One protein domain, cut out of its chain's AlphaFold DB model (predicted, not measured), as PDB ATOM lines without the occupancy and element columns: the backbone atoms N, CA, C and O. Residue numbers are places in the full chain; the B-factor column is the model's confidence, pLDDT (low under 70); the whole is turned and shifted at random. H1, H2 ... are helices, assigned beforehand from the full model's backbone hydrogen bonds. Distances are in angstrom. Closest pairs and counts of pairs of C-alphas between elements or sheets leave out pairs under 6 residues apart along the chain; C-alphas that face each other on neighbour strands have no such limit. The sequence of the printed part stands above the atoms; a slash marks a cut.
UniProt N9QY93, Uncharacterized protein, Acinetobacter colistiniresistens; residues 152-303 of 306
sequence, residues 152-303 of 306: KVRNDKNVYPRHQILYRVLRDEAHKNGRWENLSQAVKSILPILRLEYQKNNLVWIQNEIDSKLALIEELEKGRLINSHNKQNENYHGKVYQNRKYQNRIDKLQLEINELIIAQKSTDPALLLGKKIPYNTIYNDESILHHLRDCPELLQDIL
ATOM      1  N   LYS A 152      42.811  -5.478  54.967       81.19
ATOM      2  CA  LYS A 152      42.371  -5.772  53.595       81.19
ATOM      3  C   LYS A 152      41.607  -4.590  53.003       81.19
ATOM      4  O   LYS A 152      42.077  -4.015  52.037       81.19
ATOM      5  N   VAL A 153      40.546  -4.118  53.660       81.00
ATOM      6  CA  VAL A 153      39.758  -2.946  53.223       81.00
ATOM      7  C   VAL A 153      40.639  -1.705  53.049       81.00
ATOM      8  O   VAL A 153      40.507  -0.961  52.077       81.00
ATOM      9  N   ARG A 154      41.571  -1.466  53.981       76.19
ATOM     10  CA  ARG A 154      42.506  -0.339  53.880       76.19
ATOM     11  C   ARG A 154      43.433  -0.479  52.676       76.19
ATOM     12  O   ARG A 154      43.694   0.530  52.026       76.19
ATOM     13  N   ASN A 155      43.944  -1.676  52.412       77.50
ATOM     14  CA  ASN A 155      44.850  -1.950  51.302       77.50
ATOM     15  C   ASN A 155      44.109  -1.932  49.958       77.50
ATOM     16  O   ASN A 155      44.599  -1.290  49.034       77.50
ATOM     17  N   ASP A 156      42.915  -2.517  49.877       77.25
ATOM     18  CA  ASP A 156      42.036  -2.505  48.701       77.25
ATOM     19  C   ASP A 156      41.702  -1.075  48.276       77.25
ATOM     20  O   ASP A 156      41.812  -0.728  47.103       77.25
ATOM     21  N   LYS A 157      41.366  -0.206  49.237       72.19
ATOM     22  CA  LYS A 157      41.027   1.192  48.941       72.19
ATOM     23  C   LYS A 157      42.232   2.015  48.466       72.19
ATOM     24  O   LYS A 157      42.049   3.010  47.773       72.19
ATOM     25  N   ASN A 158      43.455   1.651  48.863       71.81
ATOM     26  CA  ASN A 158      44.586   2.585  48.829       71.81
ATOM     27  C   ASN A 158      45.894   2.034  48.244       71.81
ATOM     28  O   ASN A 158      46.553   2.708  47.458       71.81
ATOM     29  N   VAL A 159      46.308   0.838  48.662       74.81
ATOM     30  CA  VAL A 159      47.603   0.232  48.311       74.81
ATOM     31  C   VAL A 159      47.513  -0.472  46.962       74.81
ATOM     32  O   VAL A 159      48.328  -0.225  46.074       74.81
ATOM     33  N   TYR A 160      46.489  -1.304  46.767       74.69
ATOM     34  CA  TYR A 160      46.328  -2.064  45.531       74.69
ATOM     35  C   TYR A 160      46.084  -1.196  44.293       74.69
ATOM     36  O   TYR A 160      46.719  -1.483  43.278       74.69
ATOM     37  N   PRO A 161      45.320  -0.087  44.347       81.62
ATOM     38  CA  PRO A 161      45.232   0.840  43.220       81.62
ATOM     39  C   PRO A 161      46.603   1.382  42.782       81.62
ATOM     40  O   PRO A 161      46.884   1.487  41.590       81.62
ATOM     41  N   ARG A 162      47.513   1.659  43.726       83.75
ATOM     42  CA  ARG A 162      48.877   2.109  43.397       83.75
ATOM     43  C   ARG A 162      49.753   0.998  42.831       83.75
ATOM     44  O   ARG A 162      50.548   1.264  41.927       83.75
ATOM     45  N   HIS A 163      49.618  -0.230  43.332       86.25
ATOM     46  CA  HIS A 163      50.297  -1.389  42.747       86.25
ATOM     47  C   HIS A 163      49.808  -1.653  41.322       86.25
ATOM     48  O   HIS A 163      50.625  -1.867  40.437       86.25
ATOM     49  N   GLN A 164      48.506  -1.540  41.063       88.38
ATOM     50  CA  GLN A 164      47.953  -1.663  39.714       88.38
ATOM     51  C   GLN A 164      48.534  -0.613  38.763       88.38
ATOM     52  O   GLN A 164      48.935  -0.960  37.655       88.38
ATOM     53  N   ILE A 165      48.655   0.646  39.201       90.00
ATOM     54  CA  ILE A 165      49.319   1.691  38.410       90.00
ATOM     55  C   ILE A 165      50.788   1.326  38.146       90.00
ATOM     56  O   ILE A 165      51.231   1.439  37.006       90.00
ATOM     57  N   LEU A 166      51.529   0.860  39.159       91.06
ATOM     58  CA  LEU A 166      52.919   0.408  39.002       91.06
ATOM     59  C   LEU A 166      53.032  -0.710  37.957       91.06
ATOM     60  O   LEU A 166      53.842  -0.610  37.042       91.06
ATOM     61  N   TYR A 167      52.209  -1.750  38.075       93.75
ATOM     62  CA  TYR A 167      52.240  -2.904  37.179       93.75
ATOM     63  C   TYR A 167      51.867  -2.517  35.752       93.75
ATOM     64  O   TYR A 167      52.527  -2.942  34.809       93.75
ATOM     65  N   ARG A 168      50.835  -1.680  35.598       94.94
ATOM     66  CA  ARG A 168      50.416  -1.145  34.302       94.94
ATOM     67  C   ARG A 168      51.548  -0.352  33.654       94.94
ATOM     68  O   ARG A 168      51.915  -0.658  32.532       94.94
ATOM     69  N   VAL A 169      52.145   0.605  34.370       94.31
ATOM     70  CA  VAL A 169      53.253   1.420  33.841       94.31
ATOM     71  C   VAL A 169      54.443   0.545  33.444       94.31
ATOM     72  O   VAL A 169      54.990   0.735  32.364       94.31
ATOM     73  N   LEU A 170      54.823  -0.438  34.266       95.31
ATOM     74  CA  LEU A 170      55.908  -1.366  33.927       95.31
ATOM     75  C   LEU A 170      55.620  -2.148  32.636       95.31
ATOM     76  O   LEU A 170      56.492  -2.237  31.777       95.31
ATOM     77  N   ARG A 171      54.410  -2.697  32.485       96.38
ATOM     78  CA  ARG A 171      54.021  -3.454  31.284       96.38
ATOM     79  C   ARG A 171      53.929  -2.572  30.045       96.38
ATOM     80  O   ARG A 171      54.446  -2.953  29.001       96.38
ATOM     81  N   ASP A 172      53.314  -1.400  30.167       96.19
ATOM     82  CA  ASP A 172      53.154  -0.457  29.060       96.19
ATOM     83  C   ASP A 172      54.519  -0.001  28.532       96.19
ATOM     84  O   ASP A 172      54.741   0.033  27.323       96.19
ATOM     85  N   GLU A 173      55.450   0.320  29.430       96.12
ATOM     86  CA  GLU A 173      56.791   0.757  29.049       96.12
ATOM     87  C   GLU A 173      57.635  -0.396  28.495       96.12
ATOM     88  O   GLU A 173      58.324  -0.200  27.495       96.12
ATOM     89  N   ALA A 174      57.512  -1.613  29.041       95.50
ATOM     90  CA  ALA A 174      58.146  -2.800  28.464       95.50
ATOM     91  C   ALA A 174      57.625  -3.105  27.049       95.50
ATOM     92  O   ALA A 174      58.384  -3.526  26.177       95.50
ATOM     93  N   HIS A 175      56.329  -2.890  26.807       94.38
ATOM     94  CA  HIS A 175      55.714  -3.104  25.501       94.38
ATOM     95  C   HIS A 175      56.155  -2.054  24.473       94.38
ATOM     96  O   HIS A 175      56.413  -2.396  23.322       94.38
ATOM     97  N   LYS A 176      56.267  -0.784  24.882       93.75
ATOM     98  CA  LYS A 176      56.657   0.323  23.992       93.75
ATOM     99  C   LYS A 176      58.154   0.361  23.694       93.75
ATOM    100  O   LYS A 176      58.534   0.598  22.553       93.75
ATOM    101  N   ASN A 177      58.985   0.163  24.715       93.50
ATOM    102  CA  ASN A 177      60.426   0.423  24.652       93.50
ATOM    103  C   ASN A 177      61.278  -0.854  24.725       93.50
ATOM    104  O   ASN A 177      62.502  -0.781  24.631       93.50
ATOM    105  N   GLY A 178      60.640  -2.017  24.872       93.44
ATOM    106  CA  GLY A 178      61.307  -3.293  25.093       93.44
ATOM    107  C   GLY A 178      61.504  -3.613  26.577       93.44
ATOM    108  O   GLY A 178      61.425  -2.756  27.455       93.44
ATOM    109  N   ARG A 179      61.750  -4.895  26.853       95.94
ATOM    110  CA  ARG A 179      61.979  -5.423  28.205       95.94
ATOM    111  C   ARG A 179      63.355  -5.022  28.738       95.94
ATOM    112  O   ARG A 179      64.286  -4.795  27.970       95.94
ATOM    113  N   TRP A 180      63.500  -4.994  30.061       97.06
ATOM    114  CA  TRP A 180      64.756  -4.622  30.724       97.06
ATOM    115  C   TRP A 180      65.624  -5.834  31.065       97.06
ATOM    116  O   TRP A 180      65.123  -6.932  31.292       97.06
ATOM    117  N   GLU A 181      66.936  -5.629  31.186       95.44
ATOM    118  CA  GLU A 181      67.866  -6.700  31.576       95.44
ATOM    119  C   GLU A 181      67.731  -7.085  33.052       95.44
ATOM    120  O   GLU A 181      67.993  -8.222  33.443       95.44
ATOM    121  N   ASN A 182      67.373  -6.119  33.900       93.75
ATOM    122  CA  ASN A 182      67.231  -6.325  35.332       93.75
ATOM    123  C   ASN A 182      66.220  -5.360  35.957       93.75
ATOM    124  O   ASN A 182      65.893  -4.299  35.423       93.75
ATOM    125  N   LEU A 183      65.760  -5.736  37.149       92.50
ATOM    126  CA  LEU A 183      64.726  -5.014  37.877       92.50
ATOM    127  C   LEU A 183      65.135  -3.581  38.249       92.50
ATOM    128  O   LEU A 183      64.311  -2.672  38.206       92.50
ATOM    129  N   SER A 184      66.406  -3.354  38.592       92.12
ATOM    130  CA  SER A 184      66.899  -2.016  38.942       92.12
ATOM    131  C   SER A 184      66.837  -1.052  37.761       92.12
ATOM    132  O   SER A 184      66.485   0.113  37.947       92.12
ATOM    133  N   GLN A 185      67.136  -1.533  36.554       93.62
ATOM    134  CA  GLN A 185      66.993  -0.758  35.325       93.62
ATOM    135  C   GLN A 185      65.521  -0.440  35.039       93.62
ATOM    136  O   GLN A 185      65.195   0.721  34.789       93.62
ATOM    137  N   ALA A 186      64.638  -1.441  35.153       93.88
ATOM    138  CA  ALA A 186      63.199  -1.267  34.967       93.88
ATOM    139  C   ALA A 186      62.645  -0.179  35.892       93.88
ATOM    140  O   ALA A 186      62.092   0.815  35.420       93.88
ATOM    141  N   VAL A 187      62.887  -0.307  37.202       91.62
ATOM    142  CA  VAL A 187      62.416   0.654  38.209       91.62
ATOM    143  C   VAL A 187      62.927   2.057  37.902       91.62
ATOM    144  O   VAL A 187      62.116   2.967  37.767       91.62
ATOM    145  N   LYS A 188      64.240   2.245  37.704       90.81
ATOM    146  CA  LYS A 188      64.805   3.575  37.417       90.81
ATOM    147  C   LYS A 188      64.179   4.236  36.190       90.81
ATOM    148  O   LYS A 188      63.935   5.440  36.218       90.81
ATOM    149  N   SER A 189      63.913   3.460  35.139       91.88
ATOM    150  CA  SER A 189      63.355   3.987  33.891       91.88
ATOM    151  C   SER A 189      61.922   4.504  34.047       91.88
ATOM    152  O   SER A 189      61.593   5.563  33.516       91.88
ATOM    153  N   ILE A 190      61.085   3.814  34.829       92.25
ATOM    154  CA  ILE A 190      59.666   4.157  34.953       92.25
ATOM    155  C   ILE A 190      59.365   5.198  36.035       92.25
ATOM    156  O   ILE A 190      58.265   5.747  36.052       92.25
ATOM    157  N   LEU A 191      60.303   5.493  36.945       88.94
ATOM    158  CA  LEU A 191      60.075   6.405  38.075       88.94
ATOM    159  C   LEU A 191      59.500   7.776  37.677       88.94
ATOM    160  O   LEU A 191      58.555   8.218  38.339       88.94
ATOM    161  N   PRO A 192      59.999   8.468  36.630       88.56
ATOM    162  CA  PRO A 192      59.432   9.753  36.222       88.56
ATOM    163  C   PRO A 192      57.965   9.639  35.785       88.56
ATOM    164  O   PRO A 192      57.147  10.485  36.139       88.56
ATOM    165  N   ILE A 193      57.619   8.563  35.074       91.50
ATOM    166  CA  ILE A 193      56.261   8.295  34.581       91.50
ATOM    167  C   ILE A 193      55.344   7.930  35.754       91.50
ATOM    168  O   ILE A 193      54.251   8.477  35.905       91.50
ATOM    169  N   LEU A 194      55.824   7.054  36.638       88.81
ATOM    170  CA  LEU A 194      55.100   6.599  37.818       88.81
ATOM    171  C   LEU A 194      54.745   7.758  38.758       88.81
ATOM    172  O   LEU A 194      53.634   7.801  39.287       88.81
ATOM    173  N   ARG A 195      55.654   8.733  38.917       86.00
ATOM    174  CA  ARG A 195      55.413   9.957  39.699       86.00
ATOM    175  C   ARG A 195      54.184  10.716  39.211       86.00
ATOM    176  O   ARG A 195      53.337  11.062  40.031       86.00
ATOM    177  N   LEU A 196      54.064  10.920  37.901       87.75
ATOM    178  CA  LEU A 196      52.927  11.620  37.302       87.75
ATOM    179  C   LEU A 196      51.624  10.830  37.472       87.75
ATOM    180  O   LEU A 196      50.591  11.395  37.830       87.75
ATOM    181  N   GLU A 197      51.660   9.513  37.274       89.06
ATOM    182  CA  GLU A 197      50.474   8.665  37.432       89.06
ATOM    183  C   GLU A 197      49.990   8.591  38.890       89.06
ATOM    184  O   GLU A 197      48.786   8.652  39.152       89.06
ATOM    185  N   TYR A 198      50.899   8.539  39.867       86.44
ATOM    186  CA  TYR A 198      50.513   8.595  41.280       86.44
ATOM    187  C   TYR A 198      49.983   9.972  41.679       86.44
ATOM    188  O   TYR A 198      49.076  10.039  42.502       86.44
ATOM    189  N   GLN A 199      50.485  11.066  41.097       85.38
ATOM    190  CA  GLN A 199      49.901  12.393  41.317       85.38
ATOM    191  C   GLN A 199      48.448  12.451  40.831       85.38
ATOM    192  O   GLN A 199      47.580  12.903  41.577       85.38
ATOM    193  N   LYS A 200      48.152  11.914  39.639       88.19
ATOM    194  CA  LYS A 200      46.767  11.793  39.148       88.19
ATOM    195  C   LYS A 200      45.904  10.973  40.111       88.19
ATOM    196  O   LYS A 200      44.808  11.396  40.471       88.19
ATOM    197  N   ASN A 201      46.413   9.832  40.578       87.50
ATOM    198  CA  ASN A 201      45.703   8.991  41.543       87.50
ATOM    199  C   ASN A 201      45.459   9.696  42.890       87.50
ATOM    200  O   ASN A 201      44.371   9.568  43.447       87.50
ATOM    201  N   ASN A 202      46.420  10.487  43.381       86.75
ATOM    202  CA  ASN A 202      46.252  11.291  44.593       86.75
ATOM    203  C   ASN A 202      45.088  12.276  44.451       86.75
ATOM    204  O   ASN A 202      44.306  12.416  45.384       86.75
ATOM    205  N   LEU A 203      44.952  12.941  43.299       89.19
ATOM    206  CA  LEU A 203      43.857  13.886  43.060       89.19
ATOM    207  C   LEU A 203      42.490  13.191  43.059       89.19
ATOM    208  O   LEU A 203      41.556  13.699  43.675       89.19
ATOM    209  N   VAL A 204      42.389  12.008  42.440       89.19
ATOM    210  CA  VAL A 204      41.170  11.179  42.488       89.19
ATOM    211  C   VAL A 204      40.841  10.784  43.928       89.19
ATOM    212  O   VAL A 204      39.700  10.906  44.364       89.19
ATOM    213  N   TRP A 205      41.844  10.352  44.696       88.88
ATOM    214  CA  TRP A 205      41.657  10.001  46.100       88.88
ATOM    215  C   TRP A 205      41.190  11.195  46.945       88.88
ATOM    216  O   TRP A 205      40.253  11.052  47.728       88.88
ATOM    217  N   ILE A 206      41.801  12.373  46.763       91.06
ATOM    218  CA  ILE A 206      41.412  13.608  47.460       91.06
ATOM    219  C   ILE A 206      39.949  13.939  47.172       91.06
ATOM    220  O   ILE A 206      39.207  14.230  48.108       91.06
ATOM    221  N   GLN A 207      39.529  13.858  45.907       92.38
ATOM    222  CA  GLN A 207      38.144  14.124  45.531       92.38
ATOM    223  C   GLN A 207      37.179  13.152  46.219       92.38
ATOM    224  O   GLN A 207      36.238  13.590  46.873       92.38
ATOM    225  N   ASN A 208      37.470  11.850  46.179       90.38
ATOM    226  CA  ASN A 208      36.640  10.837  46.837       90.38
ATOM    227  C   ASN A 208      36.523  11.062  48.357       90.38
ATOM    228  O   ASN A 208      35.472  10.810  48.948       90.38
ATOM    229  N   GLU A 209      37.592  11.521  49.016       91.75
ATOM    230  CA  GLU A 209      37.546  11.859  50.443       91.75
ATOM    231  C   GLU A 209      36.741  13.130  50.724       91.75
ATOM    232  O   GLU A 209      36.037  13.177  51.734       91.75
ATOM    233  N   ILE A 210      36.811  14.141  49.853       94.19
ATOM    234  CA  ILE A 210      35.952  15.329  49.946       94.19
ATOM    235  C   ILE A 210      34.484  14.901  49.836       94.19
ATOM    236  O   ILE A 210      33.701  15.207  50.736       94.19
ATOM    237  N   ASP A 211      34.135  14.128  48.808       94.44
ATOM    238  CA  ASP A 211      32.762  13.683  48.550       94.44
ATOM    239  C   ASP A 211      32.219  12.834  49.711       94.44
ATOM    240  O   ASP A 211      31.119  13.072  50.212       94.44
ATOM    241  N   SER A 212      33.022  11.894  50.220       92.69
ATOM    242  CA  SER A 212      32.644  11.059  51.367       92.69
ATOM    243  C   SER A 212      32.414  11.877  52.642       92.69
ATOM    244  O   SER A 212      31.483  11.594  53.400       92.69
ATOM    245  N   LYS A 213      33.235  12.903  52.899       95.62
ATOM    246  CA  LYS A 213      33.064  13.777  54.068       95.62
ATOM    247  C   LYS A 213      31.856  14.698  53.919       95.62
ATOM    248  O   LYS A 213      31.178  14.928  54.918       95.62
ATOM    249  N   LEU A 214      31.574  15.194  52.713       95.50
ATOM    250  CA  LEU A 214      30.375  15.988  52.427       95.50
ATOM    251  C   LEU A 214      29.099  15.170  52.654       95.50
ATOM    252  O   LEU A 214      28.207  15.638  53.359       95.50
ATOM    253  N   ALA A 215      29.050  13.927  52.165       94.38
ATOM    254  CA  ALA A 215      27.928  13.021  52.421       94.38
ATOM    255  C   ALA A 215      27.720  12.774  53.927       94.38
ATOM    256  O   ALA A 215      26.598  12.830  54.429       94.38
ATOM    257  N   LEU A 216      28.808  12.585  54.684       93.50
ATOM    258  CA  LEU A 216      28.725  12.426  56.137       93.50
ATOM    259  C   LEU A 216      28.236  13.702  56.841       93.50
ATOM    260  O   LEU A 216      27.498  13.610  57.819       93.50
ATOM    261  N   ILE A 217      28.631  14.893  56.378       94.31
ATOM    262  CA  ILE A 217      28.082  16.156  56.898       94.31
ATOM    263  C   ILE A 217      26.566  16.189  56.681       94.31
ATOM    264  O   ILE A 217      25.842  16.459  57.637       94.31
ATOM    265  N   GLU A 218      26.087  15.839  55.486       93.12
ATOM    266  CA  GLU A 218      24.654  15.810  55.172       93.12
ATOM    267  C   GLU A 218      23.877  14.852  56.099       93.12
ATOM    268  O   GLU A 218      22.817  15.203  56.625       93.12
ATOM    269  N   GLU A 219      24.414  13.658  56.371       91.69
ATOM    270  CA  GLU A 219      23.821  12.706  57.321       91.69
ATOM    271  C   GLU A 219      23.766  13.258  58.753       91.69
ATOM    272  O   GLU A 219      22.742  13.142  59.437       91.69
ATOM    273  N   LEU A 220      24.854  13.882  59.220       90.19
ATOM    274  CA  LEU A 220      24.919  14.479  60.556       90.19
ATOM    275  C   LEU A 220      23.959  15.671  60.680       90.19
ATOM    276  O   LEU A 220      23.343  15.851  61.732       90.19
ATOM    277  N   GLU A 221      23.790  16.462  59.618       90.12
ATOM    278  CA  GLU A 221      22.831  17.566  59.562       90.12
ATOM    279  C   GLU A 221      21.385  17.064  59.617       90.12
ATOM    280  O   GLU A 221      20.605  17.565  60.436       90.12
ATOM    281  N   LYS A 222      21.042  16.024  58.843       88.00
ATOM    282  CA  LYS A 222      19.735  15.345  58.921       88.00
ATOM    283  C   LYS A 222      19.472  14.811  60.332       88.00
ATOM    284  O   LYS A 222      18.421  15.091  60.910       88.00
ATOM    285  N   GLY A 223      20.442  14.116  60.933       84.50
ATOM    286  CA  GLY A 223      20.338  13.602  62.304       84.50
ATOM    287  C   GLY A 223      20.151  14.705  63.353       84.50
ATOM    288  O   GLY A 223      19.341  14.569  64.274       84.50
ATOM    289  N   ARG A 224      20.844  15.840  63.190       82.50
ATOM    290  CA  ARG A 224      20.702  17.027  64.048       82.50
ATOM    291  C   ARG A 224      19.305  17.653  63.937       82.50
ATOM    292  O   ARG A 224      18.738  18.049  64.956       82.50
ATOM    293  N   LEU A 225      18.735  17.724  62.731       82.06
ATOM    294  CA  LEU A 225      17.382  18.245  62.486       82.06
ATOM    295  C   LEU A 225      16.294  17.336  63.075       82.06
ATOM    296  O   LEU A 225      15.389  17.819  63.755       82.06
ATOM    297  N   ILE A 226      16.408  16.016  62.908       79.56
ATOM    298  CA  ILE A 226      15.471  15.050  63.509       79.56
ATOM    299  C   ILE A 226      15.472  15.181  65.040       79.56
ATOM    300  O   ILE A 226      14.418  15.247  65.679       79.56
ATOM    301  N   ASN A 227      16.657  15.302  65.643       70.88
ATOM    302  CA  ASN A 227      16.788  15.466  67.088       70.88
ATOM    303  C   ASN A 227      16.226  16.786  67.622       70.88
ATOM    304  O   ASN A 227      15.789  16.833  68.776       70.88
ATOM    305  N   SER A 228      16.218  17.850  66.814       68.19
ATOM    306  CA  SER A 228      15.598  19.121  67.195       68.19
ATOM    307  C   SER A 228      14.068  19.102  67.063       68.19
ATOM    308  O   SER A 228      13.397  19.809  67.811       68.19
ATOM    309  N   HIS A 229      13.507  18.269  66.174       64.75
ATOM    310  CA  HIS A 229      12.067  18.228  65.870       64.75
ATOM    311  C   HIS A 229      11.260  17.227  66.719       64.75
ATOM    312  O   HIS A 229      10.057  17.418  66.904       64.75
ATOM    313  N   ASN A 230      11.891  16.203  67.305       60.69
ATOM    314  CA  ASN A 230      11.221  15.243  68.194       60.69
ATOM    315  C   ASN A 230      10.848  15.875  69.552       60.69
ATOM    316  O   ASN A 230      11.564  15.727  70.543       60.69
ATOM    317  N   LYS A 231       9.714  16.584  69.623       53.50
ATOM    318  CA  LYS A 231       9.215  17.305  70.816       53.50
ATOM    319  C   LYS A 231       8.744  16.423  71.991       53.50
ATOM    320  O   LYS A 231       8.452  16.973  73.043       53.50
ATOM    321  N   GLN A 232       8.699  15.093  71.862       53.69
ATOM    322  CA  GLN A 232       7.998  14.211  72.818       53.69
ATOM    323  C   GLN A 232       8.849  13.499  73.895       53.69
ATOM    324  O   GLN A 232       8.303  12.684  74.620       53.69
ATOM    325  N   ASN A 233      10.142  13.803  74.069       50.12
ATOM    326  CA  ASN A 233      10.955  13.168  75.125       50.12
ATOM    327  C   ASN A 233      11.555  14.193  76.100       50.12
ATOM    328  O   ASN A 233      12.272  15.104  75.669       50.12
ATOM    329  N   GLU A 234      11.295  13.974  77.393       51.59
ATOM    330  CA  GLU A 234      11.552  14.808  78.587       51.59
ATOM    331  C   GLU A 234      13.036  15.110  78.894       51.59
ATOM    332  O   GLU A 234      13.354  15.778  79.874       51.59
ATOM    333  N   ASN A 235      13.978  14.673  78.054       63.66
ATOM    334  CA  ASN A 235      15.409  14.740  78.357       63.66
ATOM    335  C   ASN A 235      16.136  15.847  77.563       63.66
ATOM    336  O   ASN A 235      16.918  15.592  76.642       63.66
ATOM    337  N   TYR A 236      15.847  17.109  77.908       60.31
ATOM    338  CA  TYR A 236      16.381  18.311  77.245       60.31
ATOM    339  C   TYR A 236      17.923  18.361  77.230       60.31
ATOM    340  O   TYR A 236      18.528  18.635  76.189       60.31
ATOM    341  N   HIS A 237      18.578  18.016  78.345       59.75
ATOM    342  CA  HIS A 237      20.044  18.036  78.452       59.75
ATOM    343  C   HIS A 237      20.738  17.023  77.526       59.75
ATOM    344  O   HIS A 237      21.775  17.346  76.939       59.75
ATOM    345  N   GLY A 238      20.146  15.841  77.320       62.53
ATOM    346  CA  GLY A 238      20.673  14.831  76.397       62.53
ATOM    347  C   GLY A 238      20.692  15.309  74.941       62.53
ATOM    348  O   GLY A 238      21.688  15.127  74.242       62.53
ATOM    349  N   LYS A 239      19.637  16.008  74.497       62.72
ATOM    350  CA  LYS A 239      19.535  16.553  73.130       62.72
ATOM    351  C   LYS A 239      20.539  17.667  72.859       62.72
ATOM    352  O   LYS A 239      21.169  17.671  71.804       62.72
ATOM    353  N   VAL A 240      20.717  18.596  73.802       67.44
ATOM    354  CA  VAL A 240      21.700  19.687  73.664       67.44
ATOM    355  C   VAL A 240      23.114  19.119  73.544       67.44
ATOM    356  O   VAL A 240      23.872  19.521  72.661       67.44
ATOM    357  N   TYR A 241      23.451  18.129  74.376       69.38
ATOM    358  CA  TYR A 241      24.741  17.449  74.308       69.38
ATOM    359  C   TYR A 241      24.943  16.726  72.967       69.38
ATOM    360  O   TYR A 241      25.998  16.851  72.340       69.38
ATOM    361  N   GLN A 242      23.921  16.018  72.485       74.88
ATOM    362  CA  GLN A 242      23.994  15.281  71.225       74.88
ATOM    363  C   GLN A 242      24.089  16.217  70.008       74.88
ATOM    364  O   GLN A 242      24.915  15.982  69.129       74.88
ATOM    365  N   ASN A 243      23.342  17.323  69.987       79.44
ATOM    366  CA  ASN A 243      23.442  18.349  68.943       79.44
ATOM    367  C   ASN A 243      24.810  19.033  68.930       79.44
ATOM    368  O   ASN A 243      25.379  19.233  67.858       79.44
ATOM    369  N   ARG A 244      25.385  19.319  70.104       83.38
ATOM    370  CA  ARG A 244      26.761  19.824  70.201       83.38
ATOM    371  C   ARG A 244      27.769  18.809  69.660       83.38
ATOM    372  O   ARG A 244      28.712  19.194  68.978       83.38
ATOM    373  N   LYS A 245      27.564  17.513  69.914       86.19
ATOM    374  CA  LYS A 245      28.406  16.443  69.360       86.19
ATOM    375  C   LYS A 245      28.324  16.383  67.829       86.19
ATOM    376  O   LYS A 245      29.370  16.250  67.196       86.19
ATOM    377  N   TYR A 246      27.128  16.516  67.245       85.81
ATOM    378  CA  TYR A 246      26.960  16.629  65.791       85.81
ATOM    379  C   TYR A 246      27.693  17.852  65.239       85.81
ATOM    380  O   TYR A 246      28.500  17.698  64.326       85.81
ATOM    381  N   GLN A 247      27.491  19.031  65.838       88.44
ATOM    382  CA  GLN A 247      28.134  20.267  65.384       88.44
ATOM    383  C   GLN A 247      29.660  20.168  65.426       88.44
ATOM    384  O   GLN A 247      30.311  20.371  64.410       88.44
ATOM    385  N   ASN A 248      30.226  19.741  66.557       91.06
ATOM    386  CA  ASN A 248      31.673  19.572  66.694       91.06
ATOM    387  C   ASN A 248      32.241  18.603  65.641       91.06
ATOM    388  O   ASN A 248      33.385  18.747  65.203       91.06
ATOM    389  N   ARG A 249      31.470  17.574  65.257       92.50
ATOM    390  CA  ARG A 249      31.889  16.634  64.215       92.50
ATOM    391  C   ARG A 249      31.833  17.271  62.828       92.50
ATOM    392  O   ARG A 249      32.773  17.050  62.070       92.50
ATOM    393  N   ILE A 250      30.789  18.042  62.529       92.06
ATOM    394  CA  ILE A 250      30.648  18.798  61.276       92.06
ATOM    395  C   ILE A 250      31.794  19.805  61.134       92.06
ATOM    396  O   ILE A 250      32.496  19.759  60.130       92.06
ATOM    397  N   ASP A 251      32.068  20.619  62.158       94.12
ATOM    398  CA  ASP A 251      33.143  21.624  62.132       94.12
ATOM    399  C   ASP A 251      34.505  20.972  61.847       94.12
ATOM    400  O   ASP A 251      35.290  21.436  61.020       94.12
ATOM    401  N   LYS A 252      34.772  19.824  62.488       95.31
ATOM    402  CA  LYS A 252      35.987  19.045  62.231       95.31
ATOM    403  C   LYS A 252      36.054  18.543  60.784       95.31
ATOM    404  O   LYS A 252      37.120  18.601  60.180       95.31
ATOM    405  N   LEU A 253      34.947  18.037  60.237       94.69
ATOM    406  CA  LEU A 253      34.896  17.567  58.850       94.69
ATOM    407  C   LEU A 253      35.096  18.719  57.858       94.69
ATOM    408  O   LEU A 253      35.810  18.538  56.878       94.69
ATOM    409  N   GLN A 254      34.548  19.903  58.130       95.19
ATOM    410  CA  GLN A 254      34.749  21.098  57.303       95.19
ATOM    411  C   GLN A 254      36.215  21.552  57.292       95.19
ATOM    412  O   GLN A 254      36.748  21.876  56.232       95.19
ATOM    413  N   LEU A 255      36.896  21.522  58.445       94.88
ATOM    414  CA  LEU A 255      38.337  21.786  58.511       94.88
ATOM    415  C   LEU A 255      39.138  20.769  57.686       94.88
ATOM    416  O   LEU A 255      39.984  21.165  56.888       94.88
ATOM    417  N   GLU A 256      38.840  19.473  57.828       93.50
ATOM    418  CA  GLU A 256      39.481  18.410  57.038       93.50
ATOM    419  C   GLU A 256      39.231  18.584  55.525       93.50
ATOM    420  O   GLU A 256      40.148  18.399  54.727       93.50
ATOM    421  N   ILE A 257      38.017  18.969  55.111       95.00
ATOM    422  CA  ILE A 257      37.688  19.254  53.703       95.00
ATOM    423  C   ILE A 257      38.493  20.450  53.188       95.00
ATOM    424  O   ILE A 257      39.047  20.383  52.093       95.00
ATOM    425  N   ASN A 258      38.613  21.526  53.968       94.44
ATOM    426  CA  ASN A 258      39.397  22.692  53.564       94.44
ATOM    427  C   ASN A 258      40.876  22.343  53.354       94.44
ATOM    428  O   ASN A 258      41.466  22.766  52.360       94.44
ATOM    429  N   GLU A 259      41.468  21.529  54.235       93.56
ATOM    430  CA  GLU A 259      42.829  21.012  54.039       93.56
ATOM    431  C   GLU A 259      42.956  20.217  52.726       93.56
ATOM    432  O   GLU A 259      43.924  20.394  51.984       93.56
ATOM    433  N   LEU A 260      41.970  19.368  52.414       93.69
ATOM    434  CA  LEU A 260      41.937  18.579  51.180       93.69
ATOM    435  C   LEU A 260      41.791  19.456  49.928       93.69
ATOM    436  O   LEU A 260      42.497  19.224  48.951       93.69
ATOM    437  N   ILE A 261      40.949  20.492  49.960       93.44
ATOM    438  CA  ILE A 261      40.780  21.449  48.851       93.44
ATOM    439  C   ILE A 261      42.074  22.231  48.599       93.44
ATOM    440  O   ILE A 261      42.458  22.445  47.448       93.44
ATOM    441  N   ILE A 262      42.769  22.655  49.660       92.06
ATOM    442  CA  ILE A 262      44.075  23.316  49.538       92.06
ATOM    443  C   ILE A 262      45.080  22.359  48.887       92.06
ATOM    444  O   ILE A 262      45.771  22.741  47.944       92.06
ATOM    445  N   ALA A 263      45.125  21.105  49.345       90.31
ATOM    446  CA  ALA A 263      46.011  20.097  48.778       90.31
ATOM    447  C   ALA A 263      45.695  19.795  47.307       90.31
ATOM    448  O   ALA A 263      46.618  19.705  46.503       90.31
ATOM    449  N   GLN A 264      44.415  19.709  46.936       90.69
ATOM    450  CA  GLN A 264      43.964  19.474  45.562       90.69
ATOM    451  C   GLN A 264      44.470  20.542  44.583       90.69
ATOM    452  O   GLN A 264      44.773  20.232  43.435       90.69
ATOM    453  N   LYS A 265      44.572  21.797  45.039       89.50
ATOM    454  CA  LYS A 265      45.048  22.939  44.240       89.50
ATOM    455  C   LYS A 265      46.573  23.071  44.207       89.50
ATOM    456  O   LYS A 265      47.092  23.938  43.507       89.50
ATOM    457  N   SER A 266      47.291  22.267  44.984       87.38
ATOM    458  CA  SER A 266      48.748  22.335  45.064       87.38
ATOM    459  C   SER A 266      49.428  21.547  43.945       87.38
ATOM    460  O   SER A 266      48.869  20.600  43.395       87.38
ATOM    461  N   THR A 267      50.675  21.911  43.646       82.56
ATOM    462  CA  THR A 267      51.508  21.201  42.664       82.56
ATOM    463  C   THR A 267      51.883  19.789  43.124       82.56
ATOM    464  O   THR A 267      52.036  18.898  42.294       82.56
ATOM    465  N   ASP A 268      52.014  19.570  44.437       80.19
ATOM    466  CA  ASP A 268      52.257  18.248  45.012       80.19
ATOM    467  C   ASP A 268      51.399  18.031  46.272       80.19
ATOM    468  O   ASP A 268      51.831  18.325  47.395       80.19
ATOM    469  N   PRO A 269      50.184  17.474  46.105       83.38
ATOM    470  CA  PRO A 269      49.284  17.221  47.223       83.38
ATOM    471  C   PRO A 269      49.887  16.300  48.288       83.38
ATOM    472  O   PRO A 269      49.524  16.386  49.463       83.38
ATOM    473  N   ALA A 270      50.817  15.420  47.909       79.12
ATOM    474  CA  ALA A 270      51.420  14.475  48.834       79.12
ATOM    475  C   ALA A 270      52.441  15.109  49.772       79.12
ATOM    476  O   ALA A 270      52.593  14.634  50.901       79.12
ATOM    477  N   LEU A 271      53.079  16.204  49.361       80.38
ATOM    478  CA  LEU A 271      53.932  16.991  50.243       80.38
ATOM    479  C   LEU A 271      53.110  17.678  51.342       80.38
ATOM    480  O   LEU A 271      53.509  17.672  52.504       80.38
ATOM    481  N   LEU A 272      51.931  18.207  50.998       83.38
ATOM    482  CA  LEU A 272      51.052  18.891  51.952       83.38
ATOM    483  C   LEU A 272      50.319  17.931  52.891       83.38
ATOM    484  O   LEU A 272      50.219  18.180  54.091       83.38
ATOM    485  N   LEU A 273      49.795  16.827  52.359       83.50
ATOM    486  CA  LEU A 273      49.006  15.882  53.149       83.50
ATOM    487  C   LEU A 273      49.879  14.867  53.894       83.50
ATOM    488  O   LEU A 273      49.424  14.276  54.879       83.50
ATOM    489  N   GLY A 274      51.130  14.656  53.471       80.69
ATOM    490  CA  GLY A 274      52.069  13.757  54.134       80.69
ATOM    491  C   GLY A 274      51.449  12.378  54.383       80.69
ATOM    492  O   GLY A 274      50.885  11.757  53.481       80.69
ATOM    493  N   LYS A 275      51.477  11.922  55.639       73.06
ATOM    494  CA  LYS A 275      50.919  10.622  56.059       73.06
ATOM    495  C   LYS A 275      49.392  10.502  55.913       73.06
ATOM    496  O   LYS A 275      48.875   9.402  56.087       73.06
ATOM    497  N   LYS A 276      48.670  11.600  55.640       77.56
ATOM    498  CA  LYS A 276      47.221  11.569  55.382       77.56
ATOM    499  C   LYS A 276      46.911  10.986  54.006       77.56
ATOM    500  O   LYS A 276      45.863  10.367  53.868       77.56
ATOM    501  N   ILE A 277      47.814  11.129  53.025       76.88
ATOM    502  CA  ILE A 277      47.685  10.401  51.763       76.88
ATOM    503  C   ILE A 277      48.036   8.931  52.015       76.88
ATOM    504  O   ILE A 277      49.138   8.620  52.481       76.88
ATOM    505  N   PRO A 278      47.125   8.005  51.694       66.56
ATOM    506  CA  PRO A 278      47.383   6.594  51.852       66.56
ATOM    507  C   PRO A 278      48.538   6.158  50.968       66.56
ATOM    508  O   PRO A 278      48.593   6.494  49.781       66.56
ATOM    509  N   TYR A 279      49.450   5.395  51.573       65.31
ATOM    510  CA  TYR A 279      50.632   4.874  50.896       65.31
ATOM    511  C   TYR A 279      51.457   5.990  50.226       65.31
ATOM    512  O   TYR A 279      51.973   5.842  49.119       65.31
ATOM    513  N   ASN A 280      51.571   7.135  50.914       66.38
ATOM    514  CA  ASN A 280      52.540   8.180  50.603       66.38
ATOM    515  C   ASN A 280      53.960   7.681  50.919       66.38
ATOM    516  O   ASN A 280      54.578   8.046  51.916       66.38
ATOM    517  N   THR A 281      54.445   6.764  50.095       56.72
ATOM    518  CA  THR A 281      55.793   6.209  50.158       56.72
ATOM    519  C   THR A 281      56.529   6.626  48.899       56.72
ATOM    520  O   THR A 281      56.976   5.750  48.171       56.72
ATOM    521  N   ILE A 282      56.563   7.936  48.607       52.22
ATOM    522  CA  ILE A 282      57.043   8.593  47.367       52.22
ATOM    523  C   ILE A 282      58.545   8.319  47.100       52.22
ATOM    524  O   ILE A 282      59.389   9.198  47.022       52.22
ATOM    525  N   TYR A 283      58.819   7.038  46.865       59.16
ATOM    526  CA  TYR A 283      59.911   6.389  46.155       59.16
ATOM    527  C   TYR A 283      61.270   6.381  46.853       59.16
ATOM    528  O   TYR A 283      62.200   7.067  46.444       59.16
ATOM    529  N   ASN A 284      61.412   5.495  47.845       66.12
ATOM    530  CA  ASN A 284      62.662   4.744  47.914       66.12
ATOM    531  C   ASN A 284      62.565   3.661  46.830       66.12
ATOM    532  O   ASN A 284      61.692   2.791  46.923       66.12
ATOM    533  N   ASP A 285      63.415   3.737  45.804       72.69
ATOM    534  CA  ASP A 285      63.570   2.720  44.753       72.69
ATOM    535  C   ASP A 285      63.598   1.313  45.362       72.69
ATOM    536  O   ASP A 285      63.024   0.370  44.827       72.69
ATOM    537  N   GLU A 286      64.192   1.197  46.546       79.19
ATOM    538  CA  GLU A 286      64.316  -0.020  47.333       79.19
ATOM    539  C   GLU A 286      62.974  -0.624  47.773       79.19
ATOM    540  O   GLU A 286      62.843  -1.843  47.795       79.19
ATOM    541  N   SER A 287      61.960   0.198  48.065       81.12
ATOM    542  CA  SER A 287      60.621  -0.279  48.437       81.12
ATOM    543  C   SER A 287      59.899  -0.893  47.235       81.12
ATOM    544  O   SER A 287      59.338  -1.984  47.333       81.12
ATOM    545  N   ILE A 288      59.978  -0.235  46.070       85.88
ATOM    546  CA  ILE A 288      59.448  -0.791  44.816       85.88
ATOM    547  C   ILE A 288      60.216  -2.063  44.451       85.88
ATOM    548  O   ILE A 288      59.605  -3.071  44.113       85.88
ATOM    549  N   LEU A 289      61.547  -2.037  44.552       88.31
ATOM    550  CA  LEU A 289      62.391  -3.195  44.273       88.31
ATOM    551  C   LEU A 289      62.041  -4.378  45.171       88.31
ATOM    552  O   LEU A 289      61.913  -5.492  44.676       88.31
ATOM    553  N   HIS A 290      61.878  -4.148  46.475       86.12
ATOM    554  CA  HIS A 290      61.483  -5.193  47.410       86.12
ATOM    555  C   HIS A 290      60.111  -5.759  47.051       86.12
ATOM    556  O   HIS A 290      59.964  -6.973  46.980       86.12
ATOM    557  N   HIS A 291      59.124  -4.900  46.791       86.88
ATOM    558  CA  HIS A 291      57.784  -5.335  46.405       86.88
ATOM    559  C   HIS A 291      57.796  -6.189  45.127       86.88
ATOM    560  O   HIS A 291      57.213  -7.266  45.086       86.88
ATOM    561  N   LEU A 292      58.511  -5.744  44.090       88.75
ATOM    562  CA  LEU A 292      58.553  -6.438  42.801       88.75
ATOM    563  C   LEU A 292      59.307  -7.776  42.846       88.75
ATOM    564  O   LEU A 292      59.000  -8.655  42.043       88.75
ATOM    565  N   ARG A 293      60.257  -7.966  43.775       87.94
ATOM    566  CA  ARG A 293      60.924  -9.271  43.980       87.94
ATOM    567  C   ARG A 293      59.939 -10.374  44.361       87.94
ATOM    568  O   ARG A 293      60.165 -11.522  44.000       87.94
ATOM    569  N   ASP A 294      58.842 -10.011  45.019       85.75
ATOM    570  CA  ASP A 294      57.791 -10.937  45.434       85.75
ATOM    571  C   ASP A 294      56.692 -11.107  44.356       85.75
ATOM    572  O   ASP A 294      55.631 -11.662  44.634       85.75
ATOM    573  N   CYS A 295      56.912 -10.633  43.119       87.62
ATOM    574  CA  CYS A 295      55.936 -10.656  42.018       87.62
ATOM    575  C   CYS A 295      56.464 -11.415  40.779       87.62
ATOM    576  O   CYS A 295      56.671 -10.800  39.730       87.62
ATOM    577  N   PRO A 296      56.682 -12.742  40.860       87.56
ATOM    578  CA  PRO A 296      57.376 -13.514  39.824       87.56
ATOM    579  C   PRO A 296      56.709 -13.457  38.443       87.56
ATOM    580  O   PRO A 296      57.406 -13.329  37.440       87.56
ATOM    581  N   GLU A 297      55.378 -13.487  38.381       89.38
ATOM    582  CA  GLU A 297      54.622 -13.395  37.122       89.38
ATOM    583  C   GLU A 297      54.874 -12.065  36.404       89.38
ATOM    584  O   GLU A 297      55.179 -12.028  35.216       89.38
ATOM    585  N   LEU A 298      54.845 -10.954  37.145       91.50
ATOM    586  CA  LEU A 298      55.131  -9.639  36.581       91.50
ATOM    587  C   LEU A 298      56.585  -9.531  36.106       91.50
ATOM    588  O   LEU A 298      56.847  -8.896  35.088       91.50
ATOM    589  N   LEU A 299      57.533 -10.137  36.826       93.12
ATOM    590  CA  LEU A 299      58.941 -10.132  36.424       93.12
ATOM    591  C   LEU A 299      59.148 -10.823  35.069       93.12
ATOM    592  O   LEU A 299      59.965 -10.351  34.279       93.12
ATOM    593  N   GLN A 300      58.391 -11.884  34.772       91.62
ATOM    594  CA  GLN A 300      58.440 -12.570  33.474       91.62
ATOM    595  C   GLN A 300      57.946 -11.692  32.318       91.62
ATOM    596  O   GLN A 300      58.471 -11.804  31.206       91.62
ATOM    597  N   ASP A 301      56.974 -10.815  32.577       91.88
ATOM    598  CA  ASP A 301      56.417  -9.905  31.572       91.88
ATOM    599  C   ASP A 301      57.414  -8.807  31.170       91.88
ATOM    600  O   ASP A 301      57.452  -8.385  30.011       91.88
ATOM    601  N   ILE A 302      58.205  -8.320  32.132       95.12
ATOM    602  CA  ILE A 302      58.955  -7.061  31.996       95.12
ATOM    603  C   ILE A 302      60.464  -7.247  31.837       95.12
ATOM    604  O   ILE A 302      61.142  -6.326  31.379       95.12
ATOM    605  N   LEU A 303      61.008  -8.406  32.221       95.69
ATOM    606  CA  LEU A 303      62.436  -8.692  32.120       95.69
ATOM    607  C   LEU A 303      62.758  -9.576  30.915       95.69
ATOM    608  O   LEU A 303      61.956 -10.405  30.473       95.69
TER     609      LEU A 303
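This is residues 152 to 303 of the 306 residues of an uncharacterized protein of Acinetobacter colistiniresistens (UniProt N9QY93). A long helical hairpin, H2 and H3, makes the length; H1, H5 and H6 gather as a head at the first residues of H2. The printed part, 152 residues with six named helices, is all helix. It is only just extended, close to loose, with radius of gyration of the C-alphas 22.4 A, spanning 76 by 30 by 23 A.

H1, residues 152 to 177, forms a hairpin with H2, residues 183 to 229; C-alphas 166 and 194 are closest, 6.7 A. H2 and H3, residues 236 to 264, form another, C-alphas 210 and 257 closest, 5.7 A. H6, residues 296 to 302, touches H1, C-alphas 174 and 302 closest, 5.6 A. In H3, H6 and H5, residues 285 to 293, every O i to N i+4 pair is within hydrogen-bond range.

Find C-alpha 152 at (42.371, -5.772, 53.595); H2 runs 64.0 A to C-alpha 229 at (12.067, 18.228, 65.870); H4 is residues 269 to 276.

pLDDT is under 70 at residues 228 to 241 and 278 to 284.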